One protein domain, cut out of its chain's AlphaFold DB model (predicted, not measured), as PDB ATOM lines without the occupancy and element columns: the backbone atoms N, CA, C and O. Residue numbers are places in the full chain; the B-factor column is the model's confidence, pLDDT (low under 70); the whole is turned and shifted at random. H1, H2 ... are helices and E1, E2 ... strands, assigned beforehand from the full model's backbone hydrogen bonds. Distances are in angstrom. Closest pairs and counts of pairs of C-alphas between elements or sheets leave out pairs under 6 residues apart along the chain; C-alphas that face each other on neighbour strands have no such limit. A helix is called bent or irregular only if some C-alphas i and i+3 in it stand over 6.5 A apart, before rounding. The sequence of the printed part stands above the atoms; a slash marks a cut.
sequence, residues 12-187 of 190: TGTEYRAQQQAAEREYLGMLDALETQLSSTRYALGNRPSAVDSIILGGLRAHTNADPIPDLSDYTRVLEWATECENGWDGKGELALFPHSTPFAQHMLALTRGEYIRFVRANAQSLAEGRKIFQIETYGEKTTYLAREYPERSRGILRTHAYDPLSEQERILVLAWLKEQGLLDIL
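Overview. This is residues 12 to 187 of the 190 residues of an uncharacterized protein of Gammaproteobacteria bacterium (UniProt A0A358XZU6). This is a flat group of helices strung along one long bent helix, H4, whose first arm, H4a, lies near the middle of the whole. H1 runs side by side with H4a, and H3 meets the last part of H1, residues 31 to 38, with its own first residues, 76 to 81, and has H2 close by; H4b, the other arm, covers a two-stranded hairpin, mostly E1, and is met by the first residues of H5, 149 to 152, with H6 following H5 at a far edge. The 176 printed residues, mostly helix by class, hold six named helices and two named strands in the order H1 H2 H3 H4 E1 E2 H5 H6, and the one sheet, E1 - E2, is antiparallel. The whole is compact, with a radius of gyration of the C-alphas of 17.6 A and spans of 47 by 46 by 25 A.

Arrangement. Look first at E1, residues 133 to 138, and E2, residues 141 to 146, antiparallel neighbours that form a hairpin. Their N 136 and O 143 are 3.1 A apart and their N 143 and O 136 2.8 A, both within hydrogen-bond range. Go next to H4, residues 103 to 128, assigned as one helix by its hydrogen bonds but bent: C-alphas 114 and 117 are 7.0 A apart. Its arms, H4a, residues 103 to 114, and H4b, residues 117 to 128, are near each other at a steep tilt of 53 degrees. The closest C-alphas of H4b and E1 are those of Ser 126 and Phe 134, 6.5 A apart. H5, residues 149 to 163, touches H4b with residues 149 to 152 alone, closest at the C-alphas of Glu 152 and Ala 124, 6.2 A; at 72 degrees they are only just about perpendicular. H6, residues 168 to 180, touches no helix; it is close to H5 but not clearly touching, the C-alphas of Arg 171 and Tyr 163 being closest at 7.0 A. On the other arm, H4a touches H1, residues 17 to 38, at a shallow tilt of 23 degrees, opposite ways, with the C-alphas of Phe 104 and Ala 33 closest at 5.1 A. H3, residues 76 to 87, touches H1 at the C-alphas of Val 78 and Glu 35, 5.6 A, only just about perpendicular at 70.1 degrees. H2, residues 51 to 64, is close to H3 but not clearly touching, with the C-alphas of Leu 57 and Ala 82 closest at 6.4 A. H2 and H5 are apart. Every O i to N i+4 pair is within hydrogen-bond range in H1, H2, H4a, H4b, H5 and H6; in H3 it is 6 of 8.

Along the chain. Find C-alpha 133 at (184.904, 199.241, 148.671), where E1 begins; it measures 14.9 A from first to last C-alpha, and E2 16.1 A. Find C-alpha 17 at (177.332, 204.511, 129.703); from there H1 runs 31.2 A to C-alpha 38. H2 measures 18.9 A, H3 17.7 A, H4a 16.6 A, H4b 16.7 A and H5 20.3 A. H6 runs 18.4 A to C-alpha 180 at (163.489, 220.409, 155.049).

Size, cuts and confidence. The two C-alphas farthest apart are those of Pro 68 and Glu 168, 49.9 A. The printed part, residues 12 to 187, has no cut. The links H1 to H2, H2 to H3 and H3 to H4 are long, the last with 15 residues, 88 to 102; the other four are tight. The mean pLDDT of the printed part is 91.5, and residues 12 to 13 are under 70 in this model.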
ATOM      1  N   THR A  12     185.097 206.966 140.501       68.12
ATOM      2  CA  THR A  12     183.978 207.918 140.569       68.12
ATOM      3  C   THR A  12     182.600 207.292 140.313       68.12
ATOM      4  O   THR A  12     181.621 208.031 140.242       68.12
ATOM      5  N   GLY A  13     182.485 205.965 140.120       69.50
ATOM      6  CA  GLY A  13     181.394 205.437 139.267       69.50
ATOM      7  C   GLY A  13     181.549 206.053 137.868       69.50
ATOM      8  O   GLY A  13     182.534 206.710 137.653       69.50
ATOM      9  N   THR A  14     180.662 205.967 136.893       73.69
ATOM     10  CA  THR A  14     180.903 206.443 135.495       73.69
ATOM     11  C   THR A  14     181.697 205.492 134.594       73.69
ATOM     12  O   THR A  14     182.068 205.854 133.474       73.69
ATOM     13  N   GLU A  15     181.907 204.236 134.996       75.75
ATOM     14  CA  GLU A  15     182.433 203.208 134.084       75.75
ATOM     15  C   GLU A  15     181.396 202.789 133.027       75.75
ATOM     16  O   GLU A  15     181.763 202.499 131.888       75.75
ATOM     17  N   TYR A  16     180.105 202.820 133.380       80.25
ATOM     18  CA  TYR A  16     178.995 202.470 132.493       80.25
ATOM     19  C   TYR A  16     178.421 203.687 131.768       80.25
ATOM     20  O   TYR A  16     178.405 204.803 132.289       80.25
ATOM     21  N   ARG A  17     177.881 203.455 130.566       82.50
ATOM     22  CA  ARG A  17     177.332 204.511 129.703       82.50
ATOM     23  C   ARG A  17     176.194 205.292 130.362       82.50
ATOM     24  O   ARG A  17     176.153 206.506 130.214       82.50
ATOM     25  N   ALA A  18     175.296 204.622 131.087       84.25
ATOM     26  CA  ALA A  18     174.195 205.293 131.779       84.25
ATOM     27  C   ALA A  18     174.717 206.298 132.818       84.25
ATOM     28  O   ALA A  18     174.247 207.431 132.882       84.25
ATOM     29  N   GLN A  19     175.761 205.920 133.558       82.81
ATOM     30  CA  GLN A  19     176.402 206.783 134.549       82.81
ATOM     31  C   GLN A  19     177.203 207.917 133.916       82.81
ATOM     32  O   GLN A  19     177.200 209.020 134.445       82.81
ATOM     33  N   GLN A  20     177.857 207.675 132.776       83.94
ATOM     34  CA  GLN A  20     178.510 208.742 132.008       83.94
ATOM     35  C   GLN A  20     177.489 209.784 131.554       83.94
ATOM     36  O   GLN A  20     177.683 210.967 131.790       83.94
ATOM     37  N   GLN A  21     176.367 209.337 130.983       86.69
ATOM     38  CA  GLN A  21     175.289 210.224 130.545       86.69
ATOM     39  C   GLN A  21     174.634 210.968 131.709       86.69
ATOM     40  O   GLN A  21     174.216 212.110 131.546       86.69
ATOM     41  N   ALA A  22     174.496 210.328 132.869       88.62
ATOM     42  CA  ALA A  22     173.979 210.988 134.058       88.62
ATOM     43  C   ALA A  22     174.957 212.048 134.578       88.62
ATOM     44  O   ALA A  22     174.545 213.186 134.763       88.62
ATOM     45  N   ALA A  23     176.243 211.716 134.705       86.06
ATOM     46  CA  ALA A  23     177.274 212.660 135.124       86.06
ATOM     47  C   ALA A  23     177.409 213.847 134.155       86.06
ATOM     48  O   ALA A  23     177.508 214.988 134.592       86.06
ATOM     49  N   GLU A  24     177.359 213.599 132.842       87.62
ATOM     50  CA  GLU A  24     177.358 214.653 131.822       87.62
ATOM     51  C   GLU A  24     176.125 215.556 131.955       87.62
ATOM     52  O   GLU A  24     176.251 216.777 131.956       87.62
ATOM     53  N   ARG A  25     174.936 214.972 132.149       91.12
ATOM     54  CA  ARG A  25     173.696 215.731 132.362       91.12
ATOM     55  C   ARG A  25     173.755 216.596 133.618       91.12
ATOM     56  O   ARG A  25     173.296 217.731 133.578       91.12
ATOM     57  N   GLU A  26     174.284 216.073 134.722       92.19
ATOM     58  CA  GLU A  26     174.457 216.846 135.957       92.19
ATOM     59  C   GLU A  26     175.473 217.970 135.779       92.19
ATOM     60  O   GLU A  26     175.243 219.085 136.240       92.19
ATOM     61  N   TYR A  27     176.574 217.698 135.077       91.12
ATOM     62  CA  TYR A  27     177.593 218.697 134.795       91.12
ATOM     63  C   TYR A  27     177.048 219.844 133.938       91.12
ATOM     64  O   TYR A  27     177.199 221.007 134.308       91.12
ATOM     65  N   LEU A  28     176.362 219.530 132.835       93.00
ATOM     66  CA  LEU A  28     175.726 220.542 131.987       93.00
ATOM     67  C   LEU A  28     174.604 221.272 132.736       93.00
ATOM     68  O   LEU A  28     174.544 222.492 132.689       93.00
ATOM     69  N   GLY A  29     173.793 220.565 133.531       95.94
ATOM     70  CA  GLY A  29     172.764 221.189 134.369       95.94
ATOM     71  C   GLY A  29     173.332 222.161 135.412       95.94
ATOM     72  O   GLY A  29     172.749 223.219 135.656       95.94
ATOM     73  N   MET A  30     174.499 221.852 135.987       96.75
ATOM     74  CA  MET A  30     175.236 222.777 136.852       96.75
ATOM     75  C   MET A  30     175.683 224.023 136.075       96.75
ATOM     76  O   MET A  30     175.556 225.131 136.599       96.75
ATOM     77  N   LEU A  31     176.199 223.860 134.852       96.75
ATOM     78  CA  LEU A  31     176.601 224.989 134.009       96.75
ATOM     79  C   LEU A  31     175.400 225.840 133.581       96.75
ATOM     80  O   LEU A  31     175.496 227.059 133.660       96.75
ATOM     81  N   ASP A  32     174.259 225.238 133.245       98.06
ATOM     82  CA  ASP A  32     173.011 225.952 132.930       98.06
ATOM     83  C   ASP A  32     172.543 226.804 134.117       98.06
ATOM     84  O   ASP A  32     172.170 227.977 133.980       98.06
ATOM     85  N   ALA A  33     172.581 226.220 135.320       98.38
ATOM     86  CA  ALA A  33     172.223 226.916 136.548       98.38
ATOM     87  C   ALA A  33     173.194 228.070 136.844       98.38
ATOM     88  O   ALA A  33     172.765 229.128 137.309       98.38
ATOM     89  N   LEU A  34     174.487 227.882 136.565       98.38
ATOM     90  CA  LEU A  34     175.507 228.910 136.753       98.38
ATOM     91  C   LEU A  34     175.372 230.035 135.723       98.38
ATOM     92  O   LEU A  34     175.353 231.195 136.117       98.38
ATOM     93  N   GLU A  35     175.209 229.717 134.440       98.31
ATOM     94  CA  GLU A  35     174.969 230.679 133.354       98.31
ATOM     95  C   GLU A  35     173.756 231.560 133.675       98.31
ATOM     96  O   GLU A  35     173.815 232.793 133.611       98.31
ATOM     97  N   THR A  36     172.669 230.929 134.128       98.19
ATOM     98  CA  THR A  36     171.467 231.635 134.579       98.19
ATOM     99  C   THR A  36     171.764 232.521 135.786       98.19
ATOM    100  O   THR A  36     171.348 233.678 135.816       98.19
ATOM    101  N   GLN A  37     172.502 232.027 136.782       98.00
ATOM    102  CA  GLN A  37     172.847 232.798 137.977       98.00
ATOM    103  C   GLN A  37     173.704 234.027 137.652       98.00
ATOM    104  O   GLN A  37     173.436 235.118 138.161       98.00
ATOM    105  N   LEU A  38     174.697 233.863 136.778       98.00
ATOM    106  CA  LEU A  38     175.619 234.915 136.352       98.00
ATOM    107  C   LEU A  38     174.928 236.010 135.527       98.00
ATOM    108  O   LEU A  38     175.453 237.111 135.397       98.00
ATOM    109  N   SER A  39     173.706 235.769 135.035       97.06
ATOM    110  CA  SER A  39     172.868 236.838 134.471       97.06
ATOM    111  C   SER A  39     172.394 237.859 135.516       97.06
ATOM    112  O   SER A  39     171.986 238.963 135.159       97.06
ATOM    113  N   SER A  40     172.408 237.485 136.799       96.00
ATOM    114  CA  SER A  40     171.807 238.254 137.894       96.00
ATOM    115  C   SER A  40     172.797 238.632 138.995       96.00
ATOM    116  O   SER A  40     172.549 239.581 139.742       96.00
ATOM    117  N   THR A  41     173.902 237.902 139.139       96.25
ATOM    118  CA  THR A  41     174.904 238.147 140.184       96.25
ATOM    119  C   THR A  41     176.321 237.967 139.663       96.25
ATOM    120  O   THR A  41     176.548 237.249 138.699       96.25
ATOM    121  N   ARG A  42     177.298 238.584 140.339       95.44
ATOM    122  CA  ARG A  42     178.716 238.499 139.934       95.44
ATOM    123  C   ARG A  42     179.339 237.106 140.112       95.44
ATOM    124  O   ARG A  42     180.330 236.802 139.462       95.44
ATOM    125  N   TYR A  43     178.803 236.298 141.027       96.94
ATOM    126  CA  TYR A  43     179.366 235.013 141.453       96.94
ATOM    127  C   TYR A  43     178.265 233.975 141.696       96.94
ATOM    128  O   TYR A  43     177.080 234.314 141.791       96.94
ATOM    129  N   ALA A  44     178.652 232.709 141.861       97.00
ATOM    130  CA  ALA A  44     177.729 231.577 141.986       97.00
ATOM    131  C   ALA A  44     176.781 231.682 143.203       97.00
ATOM    132  O   ALA A  44     175.623 231.253 143.161       97.00
ATOM    133  N   LEU A  45     177.264 232.275 144.302       96.50
ATOM    134  CA  LEU A  45     176.526 232.408 145.568       96.50
ATOM    135  C   LEU A  45     176.049 233.837 145.871       96.50
ATOM    136  O   LEU A  45     175.624 234.127 146.993       96.50
ATOM    137  N   GLY A  46     176.100 234.732 144.884       95.75
ATOM    138  CA  GLY A  46     175.666 236.116 145.025       95.75
ATOM    139  C   GLY A  46     176.688 237.094 144.467       95.75
ATOM    140  O   GLY A  46     177.308 236.860 143.436       95.75
ATOM    141  N   ASN A  47     176.857 238.226 145.141       96.00
ATOM    142  CA  ASN A  47     177.755 239.285 144.684       96.00
ATOM    143  C   ASN A  47     179.121 239.256 145.365       96.00
ATOM    144  O   ASN A  47     179.990 240.024 144.951       96.00
ATOM    145  N   ARG A  48     179.312 238.392 146.370       95.81
ATOM    146  CA  ARG A  48     180.602 238.144 147.018       95.81
ATOM    147  C   ARG A  48     181.269 236.894 146.438       95.81
ATOM    148  O   ARG A  48     180.607 235.858 146.403       95.81
ATOM    149  N   PRO A  49     182.553 236.960 146.043       95.56
ATOM    150  CA  PRO A  49     183.278 235.768 145.632       95.56
ATOM    151  C   PRO A  49     183.478 234.822 146.820       95.56
ATOM    152  O   PRO A  49     183.633 235.256 147.965       95.56
ATOM    153  N   SER A  50     183.492 233.522 146.551       94.19
ATOM    154  CA  SER A  50     183.537 232.478 147.572       94.19
ATOM    155  C   SER A  50     184.416 231.295 147.160       94.19
ATOM    156  O   SER A  50     184.885 231.190 146.030       94.19
ATOM    157  N   ALA A  51     184.615 230.348 148.080       92.50
ATOM    158  CA  ALA A  51     185.333 229.110 147.776       92.50
ATOM    159  C   ALA A  51     184.647 228.273 146.676       92.50
ATOM    160  O   ALA A  51     185.327 227.527 145.975       92.50
ATOM    161  N   VAL A  52     183.327 228.406 146.504       95.12
ATOM    162  CA  VAL A  52     182.580 227.703 145.449       95.12
ATOM    163  C   VAL A  52     183.022 228.176 144.069       95.12
ATOM    164  O   VAL A  52     183.287 227.348 143.201       95.12
ATOM    165  N   ASP A  53     183.205 229.484 143.897       96.69
ATOM    166  CA  ASP A  53     183.715 230.072 142.658       96.69
ATOM    167  C   ASP A  53     185.106 229.509 142.323       96.69
ATOM    168  O   ASP A  53     185.349 229.078 141.198       96.69
ATOM    169  N   SER A  54     185.995 229.392 143.319       94.69
ATOM    170  CA  SER A  54     187.336 228.817 143.128       94.69
ATOM    171  C   SER A  54     187.295 227.356 142.682       94.69
ATOM    172  O   SER A  54     188.094 226.952 141.839       94.69
ATOM    173  N   ILE A  55     186.386 226.555 143.247       94.06
ATOM    174  CA  ILE A  55     186.238 225.133 142.903       94.06
ATOM    175  C   ILE A  55     185.751 224.984 141.459       94.06
ATOM    176  O   ILE A  55     186.325 224.200 140.701       94.06
ATOM    177  N   ILE A  56     184.740 225.764 141.067       95.81
ATOM    178  CA  ILE A  56     184.189 225.745 139.708       95.81
ATOM    179  C   ILE A  56     185.254 226.190 138.701       95.81
ATOM    180  O   ILE A  56     185.520 225.472 137.739       95.81
ATOM    181  N   LEU A  57     185.921 227.325 138.945       95.44
ATOM    182  CA  LEU A  57     186.993 227.825 138.077       95.44
ATOM    183  C   LEU A  57     188.149 226.835 137.963       95.44
ATOM    184  O   LEU A  57     188.703 226.665 136.881       95.44
ATOM    185  N   GLY A  58     188.516 226.175 139.065       92.62
ATOM    186  CA  GLY A  58     189.533 225.129 139.062       92.62
ATOM    187  C   GLY A  58     189.159 223.978 138.132       92.62
ATOM    188  O   GLY A  58     189.977 223.581 137.305       92.62
ATOM    189  N   GLY A  59     187.917 223.491 138.216       90.06
ATOM    190  CA  GLY A  59     187.401 222.446 137.330       90.06
ATOM    191  C   GLY A  59     187.368 222.874 135.862       90.06
ATOM    192  O   GLY A  59     187.888 222.158 135.007       90.06
ATOM    193  N   LEU A  60     186.838 224.067 135.578       91.94
ATOM    194  CA  LEU A  60     186.792 224.631 134.226       91.94
ATOM    195  C   LEU A  60     188.195 224.751 133.625       91.94
ATOM    196  O   LEU A  60     188.449 224.249 132.537       91.94
ATOM    197  N   ARG A  61     189.144 225.354 134.346       90.56
ATOM    198  CA  ARG A  61     190.505 225.591 133.839       90.56
ATOM    199  C   ARG A  61     191.316 224.307 133.686       90.56
ATOM    200  O   ARG A  61     192.094 224.196 132.745       90.56
ATOM    201  N   ALA A  62     191.173 223.359 134.613       86.50
ATOM    202  CA  ALA A  62     191.956 222.124 134.596       86.50
ATOM    203  C   ALA A  62     191.429 221.083 133.602       86.50
ATOM    204  O   ALA A  62     192.188 220.200 133.197       86.50
ATOM    205  N   HIS A  63     190.142 221.148 133.253       83.00
ATOM    206  CA  HIS A  63     189.485 220.108 132.468       83.00
ATOM    207  C   HIS A  63     188.758 220.691 131.260       83.00
ATOM    208  O   HIS A  63     189.171 220.437 130.137       83.00
ATOM    209  N   THR A  64     187.722 221.494 131.470       84.56
ATOM    210  CA  THR A  64     186.736 221.770 130.416       84.56
ATOM    211  C   THR A  64     187.162 222.836 129.411       84.56
ATOM    212  O   THR A  64     186.979 222.651 128.219       84.56
ATOM    213  N   ASN A  65     187.791 223.929 129.844       84.00
ATOM    214  CA  ASN A  65     188.170 225.039 128.956       84.00
ATOM    215  C   ASN A  65     189.252 224.652 127.936       84.00
ATOM    216  O   ASN A  65     189.443 225.354 126.945       84.00
ATOM    217  N   ALA A  66     190.000 223.580 128.208       81.25
ATOM    218  CA  ALA A  66     191.055 223.073 127.337       81.25
ATOM    219  C   ALA A  66     190.632 221.822 126.546       81.25
ATOM    220  O   ALA A  66     191.402 221.361 125.698       81.25
ATOM    221  N   ASP A  67     189.447 221.266 126.818       80.75
ATOM    222  CA  ASP A  67     188.909 220.096 126.126       80.75
ATOM    223  C   ASP A  67     187.901 220.551 125.055       80.75
ATOM    224  O   ASP A  67     187.075 221.421 125.329       80.75
ATOM    225  N   PRO A  68     187.937 220.011 123.823       74.12
ATOM    226  CA  PRO A  68     186.895 220.281 122.834       74.12
ATOM    227  C   PRO A  68     185.501 219.762 123.230       74.12
ATOM    228  O   PRO A  68     184.534 220.100 122.548       74.12
ATOM    229  N   ILE A  69     185.382 218.900 124.251       76.75
ATOM    230  CA  ILE A  69     184.106 218.332 124.702       76.75
ATOM    231  C   ILE A  69     183.999 218.401 126.241       76.75
ATOM    232  O   ILE A  69     184.882 217.899 126.934       76.75
ATOM    233  N   PRO A  70     182.880 218.905 126.800       79.69
ATOM    234  CA  PRO A  70     181.736 219.506 126.110       79.69
ATOM    235  C   PRO A  70     182.067 220.858 125.463       79.69
ATOM    236  O   PRO A  70     182.894 221.612 125.964       79.69
ATOM    237  N   ASP A  71     181.375 221.165 124.366       85.56
ATOM    238  CA  ASP A  71     181.421 222.495 123.759       85.56
ATOM    239  C   ASP A  71     180.729 223.496 124.692       85.56
ATOM    240  O   ASP A  71     179.541 223.363 124.992       85.56
ATOM    241  N   LEU A  72     181.495 224.475 125.175       89.06
ATOM    242  CA  LEU A  72     181.002 225.510 126.078       89.06
ATOM    243  C   LEU A  72     180.594 226.807 125.367       89.06
ATOM    244  O   LEU A  72     180.311 227.792 126.045       89.06
ATOM    245  N   SER A  73     180.573 226.845 124.032       90.81
ATOM    246  CA  SER A  73     180.308 228.071 123.265       90.81
ATOM    247  C   SER A  73     178.963 228.738 123.582       90.81
ATOM    248  O   SER A  73     178.865 229.963 123.490       90.81
ATOM    249  N   ASP A  74     177.972 227.970 124.040       93.12
ATOM    250  CA  ASP A  74     176.667 228.485 124.470       93.12
ATOM    251  C   ASP A  74     176.667 229.083 125.898       93.12
ATOM    252  O   ASP A  74     175.756 229.833 126.249       93.12
ATOM    253  N   TYR A  75     177.693 228.827 126.721       96.25
ATOM    254  CA  TYR A  75     177.798 229.304 128.113       96.25
ATOM    255  C   TYR A  75     178.614 230.598 128.210       96.25
ATOM    256  O   TYR A  75     179.648 230.684 128.884       96.25
ATOM    257  N   THR A  76     178.171 231.615 127.473       97.31
ATOM    258  CA  THR A  76     178.907 232.877 127.307       97.31
ATOM    259  C   THR A  76     179.248 233.558 128.632       97.31
ATOM    260  O   THR A  76     180.380 234.008 128.801       97.31
ATOM    261  N   ARG A  77     178.331 233.579 129.607       98.00
ATOM    262  CA  ARG A  77     178.563 234.232 130.904       98.00
ATOM    263  C   ARG A  77     179.524 233.459 131.763       98.00
ATOM    264  O   ARG A  77     180.340 234.081 132.428       98.00
ATOM    265  N   VAL A  78     179.453 232.131 131.755       97.38
ATOM    266  CA  VAL A  78     180.435 231.294 132.451       97.38
ATOM    267  C   VAL A  78     181.838 231.563 131.908       97.38
ATOM    268  O   VAL A  78     182.770 231.721 132.697       97.38
ATOM    269  N   LEU A  79     181.996 231.656 130.585       95.25
ATOM    270  CA  LEU A  79     183.292 231.935 129.961       95.25
ATOM    271  C   LEU A  79     183.792 233.351 130.286       95.25
ATOM    272  O   LEU A  79     184.930 233.502 130.731       95.25
ATOM    273  N   GLU A  80     182.941 234.369 130.139       95.69
ATOM    274  CA  GLU A  80     183.258 235.762 130.490       95.69
ATOM    275  C   GLU A  80     183.650 235.886 131.966       95.69
ATOM    276  O   GLU A  80     184.725 236.390 132.285       95.69
ATOM    277  N   TRP A  81     182.830 235.343 132.867       96.25
ATOM    278  CA  TRP A  81     183.092 235.302 134.302       96.25
ATOM    279  C   TRP A  81     184.418 234.606 134.633       96.25
ATOM    280  O   TRP A  81     185.186 235.090 135.472       96.25
ATOM    281  N   ALA A  82     184.722 233.487 133.967       94.81
ATOM    282  CA  ALA A  82     185.959 232.750 134.186       94.81
ATOM    283  C   ALA A  82     187.203 233.555 133.792       94.81
ATOM    284  O   ALA A  82     188.206 233.502 134.518       94.81
ATOM    285  N   THR A  83     187.119 234.311 132.691       93.31
ATOM    286  CA  THR A  83     188.150 235.258 132.247       93.31
ATOM    287  C   THR A  83     188.247 236.462 133.181       93.31
ATOM    288  O   THR A  83     189.343 236.817 133.609       93.31
ATOM    289  N   GLU A  84     187.130 237.079 133.570       92.62
ATOM    290  CA  GLU A  84     187.126 238.224 134.489       92.62
ATOM    291  C   GLU A  84     187.793 237.881 135.823       92.62
ATOM    292  O   GLU A  84     188.583 238.664 136.353       92.62
ATOM    293  N   CYS A  85     187.541 236.672 136.327       92.31
ATOM    294  CA  CYS A  85     188.128 236.164 137.558       92.31
ATOM    295  C   CYS A  85     189.654 235.949 137.486       92.31
ATOM    296  O   CYS A  85     190.273 235.731 138.528       92.31
ATOM    297  N   GLU A  86     190.287 235.998 136.310       88.88
ATOM    298  CA  GLU A  86     191.757 236.012 136.177       88.88
ATOM    299  C   GLU A  86     192.365 237.352 136.600       88.88
ATOM    300  O   GLU A  86     193.505 237.391 137.062       88.88
ATOM    301  N   ASN A  87     191.585 238.435 136.544       88.50
ATOM    302  CA  ASN A  87     192.018 239.770 136.960       88.50
ATOM    303  C   ASN A  87     192.025 239.960 138.489       88.50
ATOM    304  O   ASN A  87     192.342 241.043 138.984       88.50
ATOM    305  N   GLY A  88     191.701 238.908 139.247       85.19
ATOM    306  CA  GLY A  88     191.651 238.919 140.704       85.19
ATOM    307  C   GLY A  88     190.284 239.305 141.267       85.19
ATOM    308  O   GLY A  88     189.359 239.682 140.551       85.19
ATOM    309  N   TRP A  89     190.139 239.148 142.583       89.44
ATOM    310  CA  TRP A  89     188.875 239.322 143.300       89.44
ATOM    311  C   TRP A  89     188.980 240.468 144.304       89.44
ATOM    312  O   TRP A  89     189.930 240.528 145.080       89.44
ATOM    313  N   ASP A  90     187.980 241.352 144.333       87.94
ATOM    314  CA  ASP A  90     187.943 242.471 145.286       87.94
ATOM    315  C   ASP A  90     187.450 242.063 146.689       87.94
ATOM    316  O   ASP A  90     187.567 242.845 147.634       87.94
ATOM    317  N   GLY A  91     186.894 240.852 146.826       90.25
ATOM    318  CA  GLY A  91     186.326 240.317 148.068       90.25
ATOM    319  C   GLY A  91     185.035 241.004 148.534       90.25
ATOM    320  O   GLY A  91     184.544 240.705 149.623       90.25
ATOM    321  N   LYS A  92     184.480 241.931 147.747       94.06
ATOM    322  CA  LYS A  92     183.318 242.756 148.113       94.06
ATOM    323  C   LYS A  92     182.005 242.105 147.693       94.06
ATOM    324  O   LYS A  92     181.991 241.138 146.943       94.06
ATOM    325  N   GLY A  93     180.890 242.697 148.121       94.69
ATOM    326  CA  GLY A  93     179.531 242.249 147.815       94.69
ATOM    327  C   GLY A  93     178.941 241.409 148.941       94.69
ATOM    328  O   GLY A  93     179.562 241.267 149.991       94.69
ATOM    329  N   GLU A  94     177.757 240.845 148.717       94.31
ATOM    330  CA  GLU A  94     177.029 240.048 149.708       94.31
ATOM    331  C   GLU A  94     176.704 238.651 149.178       94.31
ATOM    332  O   GLU A  94     176.511 238.456 147.973       94.31
ATOM    333  N   LEU A  95     176.645 237.687 150.097       93.00
ATOM    334  CA  LEU A  95     176.072 236.365 149.849       93.00
ATOM    335  C   LEU A  95     174.552 236.422 150.034       93.00
ATOM    336  O   LEU A  95     174.029 237.330 150.683       93.00
ATOM    337  N   ALA A  96     173.840 235.434 149.495       90.25
ATOM    338  CA  ALA A  96     172.436 235.242 149.843       90.25
ATOM    339  C   ALA A  96     172.269 235.055 151.367       90.25
ATOM    340  O   ALA A  96     173.049 234.346 152.006       90.25
ATOM    341  N   LEU A  97     171.255 235.704 151.947       89.81
ATOM    342  CA  LEU A  97     170.961 235.607 153.376       89.81
ATOM    343  C   LEU A  97     170.292 234.270 153.698       89.81
ATOM    344  O   LEU A  97     169.284 233.926 153.088       89.81
ATOM    345  N   PHE A  98     170.790 233.567 154.714       90.06
ATOM    346  CA  PHE A  98     170.135 232.370 155.242       90.06
ATOM    347  C   PHE A  98     168.719 232.705 155.769       90.06
ATOM    348  O   PHE A  98     168.554 233.742 156.415       90.06
ATOM    349  N   PRO A  99     167.691 231.862 155.529       91.56
ATOM    350  CA  PRO A  99     167.734 230.521 154.924       91.56
ATOM    351  C   PRO A  99     167.637 230.495 153.392       91.56
ATOM    352  O   PRO A  99     167.557 229.418 152.797       91.56
ATOM    353  N   HIS A 100     167.614 231.657 152.740       90.69
ATOM    354  CA  HIS A 100     167.580 231.738 151.287       90.69
ATOM    355  C   HIS A 100     168.945 231.399 150.682       90.69
ATOM    356  O   HIS A 100     170.002 231.548 151.295       90.69
ATOM    357  N   SER A 101     168.915 230.946 149.437       92.69
ATOM    358  CA  SER A 101     170.099 230.619 148.653       92.69
ATOM    359  C   SER A 101     169.853 230.961 147.188       92.69
ATOM    360  O   SER A 101     168.702 231.094 146.758       92.69
ATOM    361  N   THR A 102     170.928 231.143 146.424       96.44
ATOM    362  CA  THR A 102     170.828 231.420 144.988       96.44
ATOM    363  C   THR A 102     170.213 230.229 144.240       96.44
ATOM    364  O   THR A 102     170.397 229.090 144.673       96.44
ATOM    365  N   PRO A 103     169.514 230.443 143.109       95.94
ATOM    366  CA  PRO A 103     169.076 229.358 142.227       95.94
ATOM    367  C   PRO A 103     170.172 228.332 141.908       95.94
ATOM    368  O   PRO A 103     169.919 227.130 141.967       95.94
ATOM    369  N   PHE A 104     171.408 228.788 141.670       97.81
ATOM    370  CA  PHE A 104     172.557 227.894 141.502       97.81
ATOM    371  C   PHE A 104     172.787 226.998 142.730       97.81
ATOM    372  O   PHE A 104     172.875 225.776 142.610       97.81
ATOM    373  N   ALA A 105     172.832 227.575 143.933       96.38
ATOM    374  CA  ALA A 105     173.007 226.800 145.158       96.38
ATOM    375  C   ALA A 105     171.860 225.799 145.371       96.38
ATOM    376  O   ALA A 105     172.104 224.659 145.756       96.38
ATOM    377  N   GLN A 106     170.617 226.192 145.082       95.69
ATOM    378  CA  GLN A 106     169.454 225.302 145.167       95.69
ATOM    379  C   GLN A 106     169.577 224.110 144.211       95.69
ATOM    380  O   GLN A 106     169.284 222.981 144.611       95.69
ATOM    381  N   HIS A 107     170.064 224.338 142.988       96.81
ATOM    382  CA  HIS A 107     170.346 223.269 142.031       96.81
ATOM    383  C   HIS A 107     171.380 222.278 142.591       96.81
ATOM    384  O   HIS A 107     171.129 221.073 142.629       96.81
ATOM    385  N   MET A 108     172.498 222.776 143.129       95.88
ATOM    386  CA  MET A 108     173.543 221.923 143.713       95.88
ATOM    387  C   MET A 108     173.060 221.131 144.934       95.88
ATOM    388  O   MET A 108     173.406 219.959 145.100       95.88
ATOM    389  N   LEU A 109     172.229 221.737 145.786       94.62
ATOM    390  CA  LEU A 109     171.612 221.052 146.926       94.62
ATOM    391  C   LEU A 109     170.635 219.958 146.468       94.62
ATOM    392  O   LEU A 109     170.567 218.900 147.095       94.62
ATOM    393  N   ALA A 110     169.920 220.166 145.359       94.12
ATOM    394  CA  ALA A 110     169.037 219.156 144.782       94.12
ATOM    395  C   ALA A 110     169.816 217.942 144.246       94.12
ATOM    396  O   ALA A 110     169.448 216.813 144.577       94.12
ATOM    397  N   LEU A 111     170.913 218.163 143.508       92.44
ATOM    398  CA  LEU A 111     171.824 217.091 143.074       92.44
ATOM    399  C   LEU A 111     172.401 216.338 144.279       92.44
ATOM    400  O   LEU A 111     172.412 215.105 144.327       92.44
ATOM    401  N   THR A 112     172.798 217.088 145.310       92.06
ATOM    402  CA  THR A 112     173.334 216.518 146.548       92.06
ATOM    403  C   THR A 112     172.334 215.574 147.214       92.06
ATOM    404  O   THR A 112     172.689 214.456 147.588       92.06
ATOM    405  N   ARG A 113     171.074 216.008 147.340       91.69
ATOM    406  CA  ARG A 113     169.991 215.206 147.923       91.69
ATOM    407  C   ARG A 113     169.686 213.959 147.090       91.69
ATOM    408  O   ARG A 113     169.383 212.918 147.669       91.69
ATOM    409  N   GLY A 114     169.713 214.069 145.763       87.19
ATOM    410  CA  GLY A 114     169.371 212.968 144.860       87.19
ATOM    411  C   GLY A 114     170.395 211.836 144.897       87.19
ATOM    412  O   GLY A 114     170.050 210.691 145.199       87.19
ATOM    413  N   GLU A 115     171.659 212.176 144.642       86.38
ATOM    414  CA  GLU A 115     172.687 211.187 144.306       86.38
ATOM    415  C   GLU A 115     173.854 211.198 145.305       86.38
ATOM    416  O   GLU A 115     174.256 210.147 145.817       86.38
ATOM    417  N   TYR A 116     174.373 212.378 145.665       89.00
ATOM    418  CA  TYR A 116     175.609 212.475 146.454       89.00
ATOM    419  C   TYR A 116     175.456 211.999 147.904       89.00
ATOM    420  O   TYR A 116     176.368 211.377 148.454       89.00
ATOM    421  N   ILE A 117     174.302 212.234 148.539       90.00
ATOM    422  CA  ILE A 117     174.101 211.878 149.952       90.00
ATOM    423  C   ILE A 117     174.225 210.367 150.190       90.00
ATOM    424  O   ILE A 117     174.769 209.936 151.209       90.00
ATOM    425  N   ARG A 118     173.799 209.547 149.218       90.31
ATOM    426  CA  ARG A 118     173.923 208.082 149.273       90.31
ATOM    427  C   ARG A 118     175.388 207.660 149.277       90.31
ATOM    428  O   ARG A 118     175.776 206.800 150.067       90.31
ATOM    429  N   PHE A 119     176.194 208.295 148.423       91.06
ATOM    430  CA  PHE A 119     177.636 208.085 148.370       91.06
ATOM    431  C   PHE A 119     178.307 208.456 149.691       91.06
ATOM    432  O   PHE A 119     179.015 207.623 150.249       91.06
ATOM    433  N   VAL A 120     178.048 209.654 150.220       91.31
ATOM    434  CA  VAL A 120     178.661 210.123 151.474       91.31
ATOM    435  C   VAL A 120     178.347 209.168 152.627       91.31
ATOM    436  O   VAL A 120     179.262 208.708 153.304       91.31
ATOM    437  N   ARG A 121     177.079 208.777 152.803       91.25
ATOM    438  CA  ARG A 121     176.678 207.856 153.881       91.25
ATOM    439  C   ARG A 121     177.347 206.489 153.772       91.25
ATOM    440  O   ARG A 121     177.900 205.990 154.751       91.25
ATOM    441  N   ALA A 122     177.311 205.882 152.587       92.75
ATOM    442  CA  ALA A 122     177.902 204.565 152.381       92.75
ATOM    443  C   ALA A 122     179.435 204.596 152.482       92.75
ATOM    444  O   ALA A 122     180.036 203.633 152.967       92.75
ATOM    445  N   ASN A 123     180.065 205.704 152.083       93.38
ATOM    446  CA  ASN A 123     181.490 205.940 152.259       93.38
ATOM    447  C   ASN A 123     181.866 206.018 153.746       93.38
ATOM    448  O   ASN A 123     182.749 205.273 154.172       93.38
ATOM    449  N   ALA A 124     181.160 206.844 154.530       92.50
ATOM    450  CA  ALA A 124     181.350 206.978 155.975       92.50
ATOM    451  C   ALA A 124     181.270 205.622 156.682       92.50
ATOM    452  O   ALA A 124     182.212 205.202 157.355       92.50
ATOM    453  N   GLN A 125     180.170 204.901 156.449       93.25
ATOM    454  CA  GLN A 125     179.938 203.588 157.039       93.25
ATOM    455  C   GLN A 125     181.045 202.600 156.657       93.25
ATOM    456  O   GLN A 125     181.544 201.844 157.485       93.25
ATOM    457  N   SER A 126     181.458 202.601 155.391       95.00
ATOM    458  CA  SER A 126     182.463 201.653 154.916       95.00
ATOM    459  C   SER A 126     183.840 201.920 155.505       95.00
ATOM    460  O   SER A 126     184.543 200.962 155.810       95.00
ATOM    461  N   LEU A 127     184.207 203.184 155.728       94.75
ATOM    462  CA  LEU A 127     185.430 203.524 156.453       94.75
ATOM    463  C   LEU A 127     185.358 203.112 157.925       94.75
ATOM    464  O   LEU A 127     186.324 202.534 158.421       94.75
ATOM    465  N   ALA A 128     184.227 203.348 158.597       93.19
ATOM    466  CA  ALA A 128     184.022 202.934 159.987       93.19
ATOM    467  C   ALA A 128     184.149 201.408 160.163       93.19
ATOM    468  O   ALA A 128     184.701 200.932 161.151       93.19
ATOM    469  N   GLU A 129     183.711 200.638 159.165       95.88
ATOM    470  CA  GLU A 129     183.830 199.175 159.128       95.88
ATOM    471  C   GLU A 129     185.183 198.666 158.580       95.88
ATOM    472  O   GLU A 129     185.397 197.458 158.472       95.88
ATOM    473  N   GLY A 130     186.101 199.554 158.182       96.06
ATOM    474  CA  GLY A 130     187.391 199.177 157.590       96.06
ATOM    475  C   GLY A 130     187.294 198.545 156.190       96.06
ATOM    476  O   GLY A 130     188.242 197.905 155.721       96.06
ATOM    477  N   ARG A 131     186.162 198.708 155.494       96.06
ATOM    478  CA  ARG A 131     185.955 198.223 154.122       96.06
ATOM    479  C   ARG A 131     186.629 199.153 153.114       96.06
ATOM    480  O   ARG A 131     186.533 200.371 153.191       96.06
ATOM    481  N   LYS A 132     187.272 198.567 152.099       93.62
ATOM    482  CA  LYS A 132     187.945 199.318 151.017       93.62
ATOM    483  C   LYS A 132     187.016 199.722 149.874       93.62
ATOM    484  O   LYS A 132     187.355 200.623 149.110       93.62
ATOM    485  N   ILE A 133     185.891 199.030 149.730       93.38
ATOM    486  CA  ILE A 133     184.904 199.241 148.671       93.38
ATOM    487  C   ILE A 133     183.500 199.141 149.250       93.38
ATOM    488  O   ILE A 133     183.301 198.492 150.279       93.38
ATOM    489  N   PHE A 134     182.537 199.739 148.564       93.50
ATOM    490  CA  PHE A 134     181.126 199.640 148.907       93.50
ATOM    491  C   PHE A 134     180.252 199.740 147.666       93.50
ATOM    492  O   PHE A 134     180.703 200.188 146.612       93.50
ATOM    493  N   GLN A 135     179.008 199.288 147.790       93.31
ATOM    494  CA  GLN A 135     178.037 199.301 146.705       93.31
ATOM    495  C   GLN A 135     176.829 200.134 147.100       93.31
ATOM    496  O   GLN A 135     176.306 199.988 148.202       93.31
ATOM    497  N   ILE A 136     176.389 200.983 146.181       92.19
ATOM    498  CA  ILE A 136     175.161 201.768 146.300       92.19
ATOM    499  C   ILE A 136     174.421 201.756 144.972       92.19
ATOM    500  O   ILE A 136     174.998 201.441 143.933       92.19
ATOM    501  N   GLU A 137     173.143 202.106 145.019       89.81
ATOM    502  CA  GLU A 137     172.384 202.421 143.819       89.81
ATOM    503  C   GLU A 137     172.490 203.921 143.526       89.81
ATOM    504  O   GLU A 137     172.018 204.743 144.322       89.81
ATOM    505  N   THR A 138     173.115 204.251 142.396       86.19
ATOM    506  CA  THR A 138     173.230 205.605 141.838       86.19
ATOM    507  C   THR A 138     172.774 205.583 140.389       86.19
ATOM    508  O   THR A 138     173.060 204.631 139.662       86.19
ATOM    509  N   TYR A 139     172.017 206.599 139.973       84.75
ATOM    510  CA  TYR A 139     171.461 206.676 138.614       84.75
ATOM    511  C   TYR A 139     170.653 205.434 138.175       84.75
ATOM    512  O   TYR A 139     170.624 205.085 136.995       84.75
ATOM    513  N   GLY A 140     170.004 204.748 139.124       83.88
ATOM    514  CA  GLY A 140     169.218 203.531 138.875       83.88
ATOM    515  C   GLY A 140     170.042 202.258 138.639       83.88
ATOM    516  O   GLY A 140     169.476 201.221 138.299       83.88
ATOM    517  N   GLU A 141     171.362 202.306 138.831       86.62
ATOM    518  CA  GLU A 141     172.256 201.159 138.682       86.62
ATOM    519  C   GLU A 141     173.015 200.867 139.977       86.62
ATOM    520  O   GLU A 141     173.355 201.761 140.752       86.62
ATOM    521  N   LYS A 142     173.331 199.588 140.204       89.88
ATOM    522  CA  LYS A 142     174.248 199.200 141.279       89.88
ATOM    523  C   LYS A 142     175.678 199.530 140.873       89.88
ATOM    524  O   LYS A 142     176.217 198.935 139.943       89.88
ATOM    525  N   THR A 143     176.311 200.400 141.644       87.50
ATOM    526  CA  THR A 143     177.653 200.911 141.377       87.50
ATOM    527  C   THR A 143     178.578 200.576 142.533       87.50
ATOM    528  O   THR A 143     178.208 200.709 143.701       87.50
ATOM    529  N   THR A 144     179.798 200.145 142.212       89.94
ATOM    530  CA  THR A 144     180.839 199.894 143.213       89.94
ATOM    531  C   THR A 144     181.773 201.093 143.295       89.94
ATOM    532  O   THR A 144     182.351 201.497 142.291       89.94
ATOM    533  N   TYR A 145     181.967 201.618 144.500       89.12
ATOM    534  CA  TYR A 145     182.874 202.724 144.789       89.12
ATOM    535  C   TYR A 145     184.013 202.271 145.698       89.12
ATOM    536  O   TYR A 145     183.889 201.319 146.472       89.12
ATOM    537  N   LEU A 146     185.136 202.984 145.621       91.19
ATOM    538  CA  LEU A 146     186.205 202.885 146.609       91.19
ATOM    539  C   LEU A 146     185.833 203.724 147.837       91.19
ATOM    540  O   LEU A 146     185.401 204.863 147.682       91.19
ATOM    541  N   ALA A 147     186.072 203.200 149.037       92.94
ATOM    542  CA  ALA A 147     186.007 203.995 150.258       92.94
ATOM    543  C   ALA A 147     187.157 205.019 150.269       92.94
ATOM    544  O   ALA A 147     188.318 204.678 150.007       92.94
ATOM    545  N   ARG A 148     186.836 206.290 150.521       92.06
ATOM    546  CA  ARG A 148     187.751 207.432 150.449       92.06
ATOM    547  C   ARG A 148     187.703 208.240 151.737       92.06
ATOM    548  O   ARG A 148     186.659 208.767 152.104       92.06
ATOM    549  N   GLU A 149     188.863 208.423 152.358       93.25
ATOM    550  CA  GLU A 149     189.003 209.239 153.571       93.25
ATOM    551  C   GLU A 149     188.695 210.721 153.338       93.25
ATOM    552  O   GLU A 149     188.194 211.396 154.230       93.25
ATOM    553  N   TYR A 150     189.014 211.245 152.149       91.50
ATOM    554  CA  TYR A 150     188.907 212.679 151.880       91.50
ATOM    555  C   TYR A 150     187.464 213.213 151.977       91.50
ATOM    556  O   TYR A 150     187.278 214.177 152.714       91.50
ATOM    557  N   PRO A 151     186.437 212.603 151.343       90.56
ATOM    558  CA  PRO A 151     185.042 213.001 151.551       90.56
ATOM    559  C   PRO A 151     184.615 213.048 153.024       90.56
ATOM    560  O   PRO A 151     183.991 214.025 153.434       90.56
ATOM    561  N   GLU A 152     185.013 212.064 153.842       91.75
ATOM    562  CA  GLU A 152     184.705 212.093 155.280       91.75
ATOM    563  C   GLU A 152     185.451 213.184 156.027       91.75
ATOM    564  O   GLU A 152     184.872 213.867 156.871       91.75
ATOM    565  N   ARG A 153     186.722 213.409 155.693       92.38
ATOM    566  CA  ARG A 153     187.483 214.515 156.269       92.38
ATOM    567  C   ARG A 153     186.818 215.854 155.953       92.38
ATOM    568  O   ARG A 153     186.678 216.681 156.848       92.38
ATOM    569  N   SER A 154     186.382 216.060 154.712       90.38
ATOM    570  CA  SER A 154     185.676 217.274 154.289       90.38
ATOM    571  C   SER A 154     184.347 217.451 155.028       90.38
ATOM    572  O   SER A 154     184.032 218.563 155.449       90.38
ATOM    573  N   ARG A 155     183.600 216.364 155.260       90.12
ATOM    574  CA  ARG A 155     182.377 216.383 156.077       90.12
ATOM    575  C   ARG A 155     182.664 216.766 157.532       90.12
ATOM    576  O   ARG A 155     181.969 217.610 158.093       90.12
ATOM    577  N   GLY A 156     183.730 216.217 158.113       91.00
ATOM    578  CA  GLY A 156     184.207 216.594 159.445       91.00
ATOM    579  C   GLY A 156     184.609 218.070 159.535       91.00
ATOM    580  O   GLY A 156     184.234 218.744 160.486       91.00
ATOM    581  N   ILE A 157     185.298 218.607 158.522       91.50
ATOM    582  CA  ILE A 157     185.655 220.036 158.449       91.50
ATOM    583  C   ILE A 157     184.398 220.913 158.430       91.50
ATOM    584  O   ILE A 157     184.340 221.893 159.173       91.50
ATOM    585  N   LEU A 158     183.391 220.560 157.623       90.50
ATOM    586  CA  LEU A 158     182.116 221.283 157.578       90.50
ATOM    587  C   LEU A 158     181.466 221.328 158.965       90.50
ATOM    588  O   LEU A 158     181.073 222.398 159.425       90.50
ATOM    589  N   ARG A 159     181.395 220.187 159.654       91.19
ATOM    590  CA  ARG A 159     180.842 220.124 161.007       91.19
ATOM    591  C   ARG A 159     181.633 221.009 161.972       91.19
ATOM    592  O   ARG A 159     181.070 221.947 162.529       91.19
ATOM    593  N   THR A 160     182.935 220.771 162.092       93.25
ATOM    594  CA  THR A 160     183.806 221.445 163.063       93.25
ATOM    595  C   THR A 160     183.869 222.958 162.862       93.25
ATOM    596  O   THR A 160     183.939 223.704 163.835       93.25
ATOM    597  N   HIS A 161     183.873 223.432 161.613       92.50
ATOM    598  CA  HIS A 161     184.140 224.842 161.316       92.50
ATOM    599  C   HIS A 161     182.916 225.648 160.884       92.50
ATOM    600  O   HIS A 161     182.961 226.871 160.991       92.50
ATOM    601  N   ALA A 162     181.841 225.011 160.412       90.31
ATOM    602  CA  ALA A 162     180.634 225.720 159.987       90.31
ATOM    603  C   ALA A 162     179.422 225.464 160.891       90.31
ATOM    604  O   ALA A 162     178.571 226.341 160.995       90.31
ATOM    605  N   TYR A 163     179.330 224.300 161.544       93.19
ATOM    606  CA  TYR A 163     178.164 223.944 162.358       93.19
ATOM    607  C   TYR A 163     178.424 224.030 163.868       93.19
ATOM    608  O   TYR A 163     177.666 224.670 164.595       93.19
ATOM    609  N   ASP A 164     179.509 223.436 164.360       94.06
ATOM    610  CA  ASP A 164     179.850 223.434 165.785       94.06
ATOM    611  C   ASP A 164     180.106 224.842 166.369       94.06
ATOM    612  O   ASP A 164     179.813 225.044 167.546       94.06
ATOM    613  N   PRO A 165     180.573 225.857 165.620       96.50
ATOM    614  CA  PRO A 165     180.696 227.213 166.163       96.50
ATOM    615  C   PRO A 165     179.363 227.961 166.320       96.50
ATOM    616  O   PRO A 165     179.333 228.994 166.985       96.50
ATOM    617  N   LEU A 166     178.277 227.472 165.710       95.94
ATOM    618  CA  LEU A 166     176.967 228.118 165.773       95.94
ATOM    619  C   LEU A 166     176.407 228.104 167.201       95.94
ATOM    620  O   LEU A 166     176.576 227.128 167.942       95.94
ATOM    621  N   SER A 167     175.675 229.161 167.553       97.31
ATOM    622  CA  SER A 167     174.859 229.216 168.767       97.31
ATOM    623  C   SER A 167     173.752 228.159 168.752       97.31
ATOM    624  O   SER A 167     173.389 227.609 167.711       97.31
ATOM    625  N   GLU A 168     173.167 227.878 169.915       96.88
ATOM    626  CA  GLU A 168     172.064 226.919 170.023       96.88
ATOM    627  C   GLU A 168     170.874 227.302 169.127       96.88
ATOM    628  O   GLU A 168     170.336 226.450 168.419       96.88
ATOM    629  N   GLN A 169     170.510 228.588 169.090       96.62
ATOM    630  CA  GLN A 169     169.429 229.086 168.239       96.62
ATOM    631  C   GLN A 169     169.746 228.895 166.750       96.62
ATOM    632  O   GLN A 169     168.898 228.416 165.997       96.62
ATOM    633  N   GLU A 170     170.968 229.214 166.321       95.81
ATOM    634  CA  GLU A 170     171.399 229.018 164.933       95.81
ATOM    635  C   GLU A 170     171.415 227.536 164.548       95.81
ATOM    636  O   GLU A 170     170.945 227.180 163.469       95.81
ATOM    637  N   ARG A 171     171.877 226.649 165.439       95.50
ATOM    638  CA  ARG A 171     171.858 225.198 165.201       95.50
ATOM    639  C   ARG A 171     170.441 224.673 165.015       95.50
ATOM    640  O   ARG A 171     170.213 223.889 164.100       95.50
ATOM    641  N   ILE A 172     169.485 225.116 165.834       95.19
ATOM    642  CA  ILE A 172     168.071 224.736 165.685       95.19
ATOM    643  C   ILE A 172     167.555 225.139 164.298       95.19
ATOM    644  O   ILE A 172     166.938 224.322 163.613       95.19
ATOM    645  N   LEU A 173     167.849 226.368 163.862       95.12
ATOM    646  CA  LEU A 173     167.444 226.867 162.545       95.12
ATOM    647  C   LEU A 173     168.099 226.076 161.403       95.12
ATOM    648  O   LEU A 173     167.412 225.660 160.470       95.12
ATOM    649  N   VAL A 174     169.406 225.819 161.487       94.75
ATOM    650  CA  VAL A 174     170.154 225.072 160.467       94.75
ATOM    651  C   VAL A 174     169.699 223.617 160.388       94.75
ATOM    652  O   VAL A 174     169.508 223.109 159.287       94.75
ATOM    653  N   LEU A 175     169.464 222.940 161.516       94.62
ATOM    654  CA  LEU A 175     168.952 221.565 161.520       94.62
ATOM    655  C   LEU A 175     167.543 221.480 160.931       94.62
ATOM    656  O   LEU A 175     167.261 220.559 160.164       94.62
ATOM    657  N   ALA A 176     166.664 222.430 161.268       95.06
ATOM    658  CA  ALA A 176     165.325 222.497 160.693       95.06
ATOM    659  C   ALA A 176     165.392 222.679 159.169       95.06
ATOM    660  O   ALA A 176     164.748 221.928 158.434       95.06
ATOM    661  N   TRP A 177     166.241 223.597 158.701       95.25
ATOM    662  CA  TRP A 177     166.457 223.839 157.277       95.25
ATOM    663  C   TRP A 177     167.067 222.625 156.563       95.25
ATOM    664  O   TRP A 177     166.540 222.185 155.548       95.25
ATOM    665  N   LEU A 178     168.120 222.004 157.105       93.81
ATOM    666  CA  LEU A 178     168.729 220.803 156.516       93.81
ATOM    667  C   LEU A 178     167.746 219.637 156.437       93.81
ATOM    668  O   LEU A 178     167.766 218.877 155.469       93.81
ATOM    669  N   LYS A 179     166.880 219.489 157.444       94.19
ATOM    670  CA  LYS A 179     165.816 218.486 157.436       94.19
ATOM    671  C   LYS A 179     164.813 218.756 156.316       94.19
ATOM    672  O   LYS A 179     164.485 217.825 155.586       94.19
ATOM    673  N   GLU A 180     164.369 220.000 156.152       93.75
ATOM    674  CA  GLU A 180     163.489 220.409 155.049       93.75
ATOM    675  C   GLU A 180     164.146 220.177 153.681       93.75
ATOM    676  O   GLU A 180     163.511 219.673 152.757       93.75
ATOM    677  N   GLN A 181     165.448 220.447 153.570       92.12
ATOM    678  CA  GLN A 181     166.214 220.205 152.350       92.12
ATOM    679  C   GLN A 181     166.544 218.727 152.106       92.12
ATOM    680  O   GLN A 181     167.040 218.412 151.026       92.12
ATOM    681  N   GLY A 182     166.276 217.816 153.048       92.56
ATOM    682  CA  GLY A 182     166.624 216.394 152.936       92.56
ATOM    683  C   GLY A 182     168.132 216.119 152.996       92.56
ATOM    684  O   GLY A 182     168.608 215.167 152.388       92.56
ATOM    685  N   LEU A 183     168.885 216.970 153.696       92.62
ATOM    686  CA  LEU A 183     170.352 216.966 153.750       92.62
ATOM    687  C   LEU A 183     170.908 216.778 155.165       92.62
ATOM    688  O   LEU A 183     172.106 216.932 155.384       92.62
ATOM    689  N   LEU A 184     170.056 216.436 156.131       90.69
ATOM    690  CA  LEU A 184     170.444 216.304 157.536       90.69
ATOM    691  C   LEU A 184     171.614 215.324 157.747       90.69
ATOM    692  O   LEU A 184     172.509 215.586 158.549       90.69
ATOM    693  N   ASP A 185     171.646 214.244 156.964       86.25
ATOM    694  CA  ASP A 185     172.669 213.196 157.036       86.25
ATOM    695  C   ASP A 185     174.084 213.704 156.703       86.25
ATOM    696  O   ASP A 185     175.068 213.049 157.041       86.25
ATOM    697  N   ILE A 186     174.225 214.890 156.094       84.25
ATOM    698  CA  ILE A 186     175.544 215.479 155.838       84.25
ATOM    699  C   ILE A 186     176.253 215.884 157.139       84.25
ATOM    700  O   ILE A 186     177.478 215.935 157.170       84.25
ATOM    701  N   LEU A 187     175.510 216.137 158.222       83.31
ATOM    702  CA  LEU A 187     176.069 216.534 159.519       83.31
ATOM    703  C   LEU A 187     176.056 215.417 160.569       83.31
ATOM    704  O   LEU A 187     176.769 215.521 161.566       83.31
TER     705      LEU A 187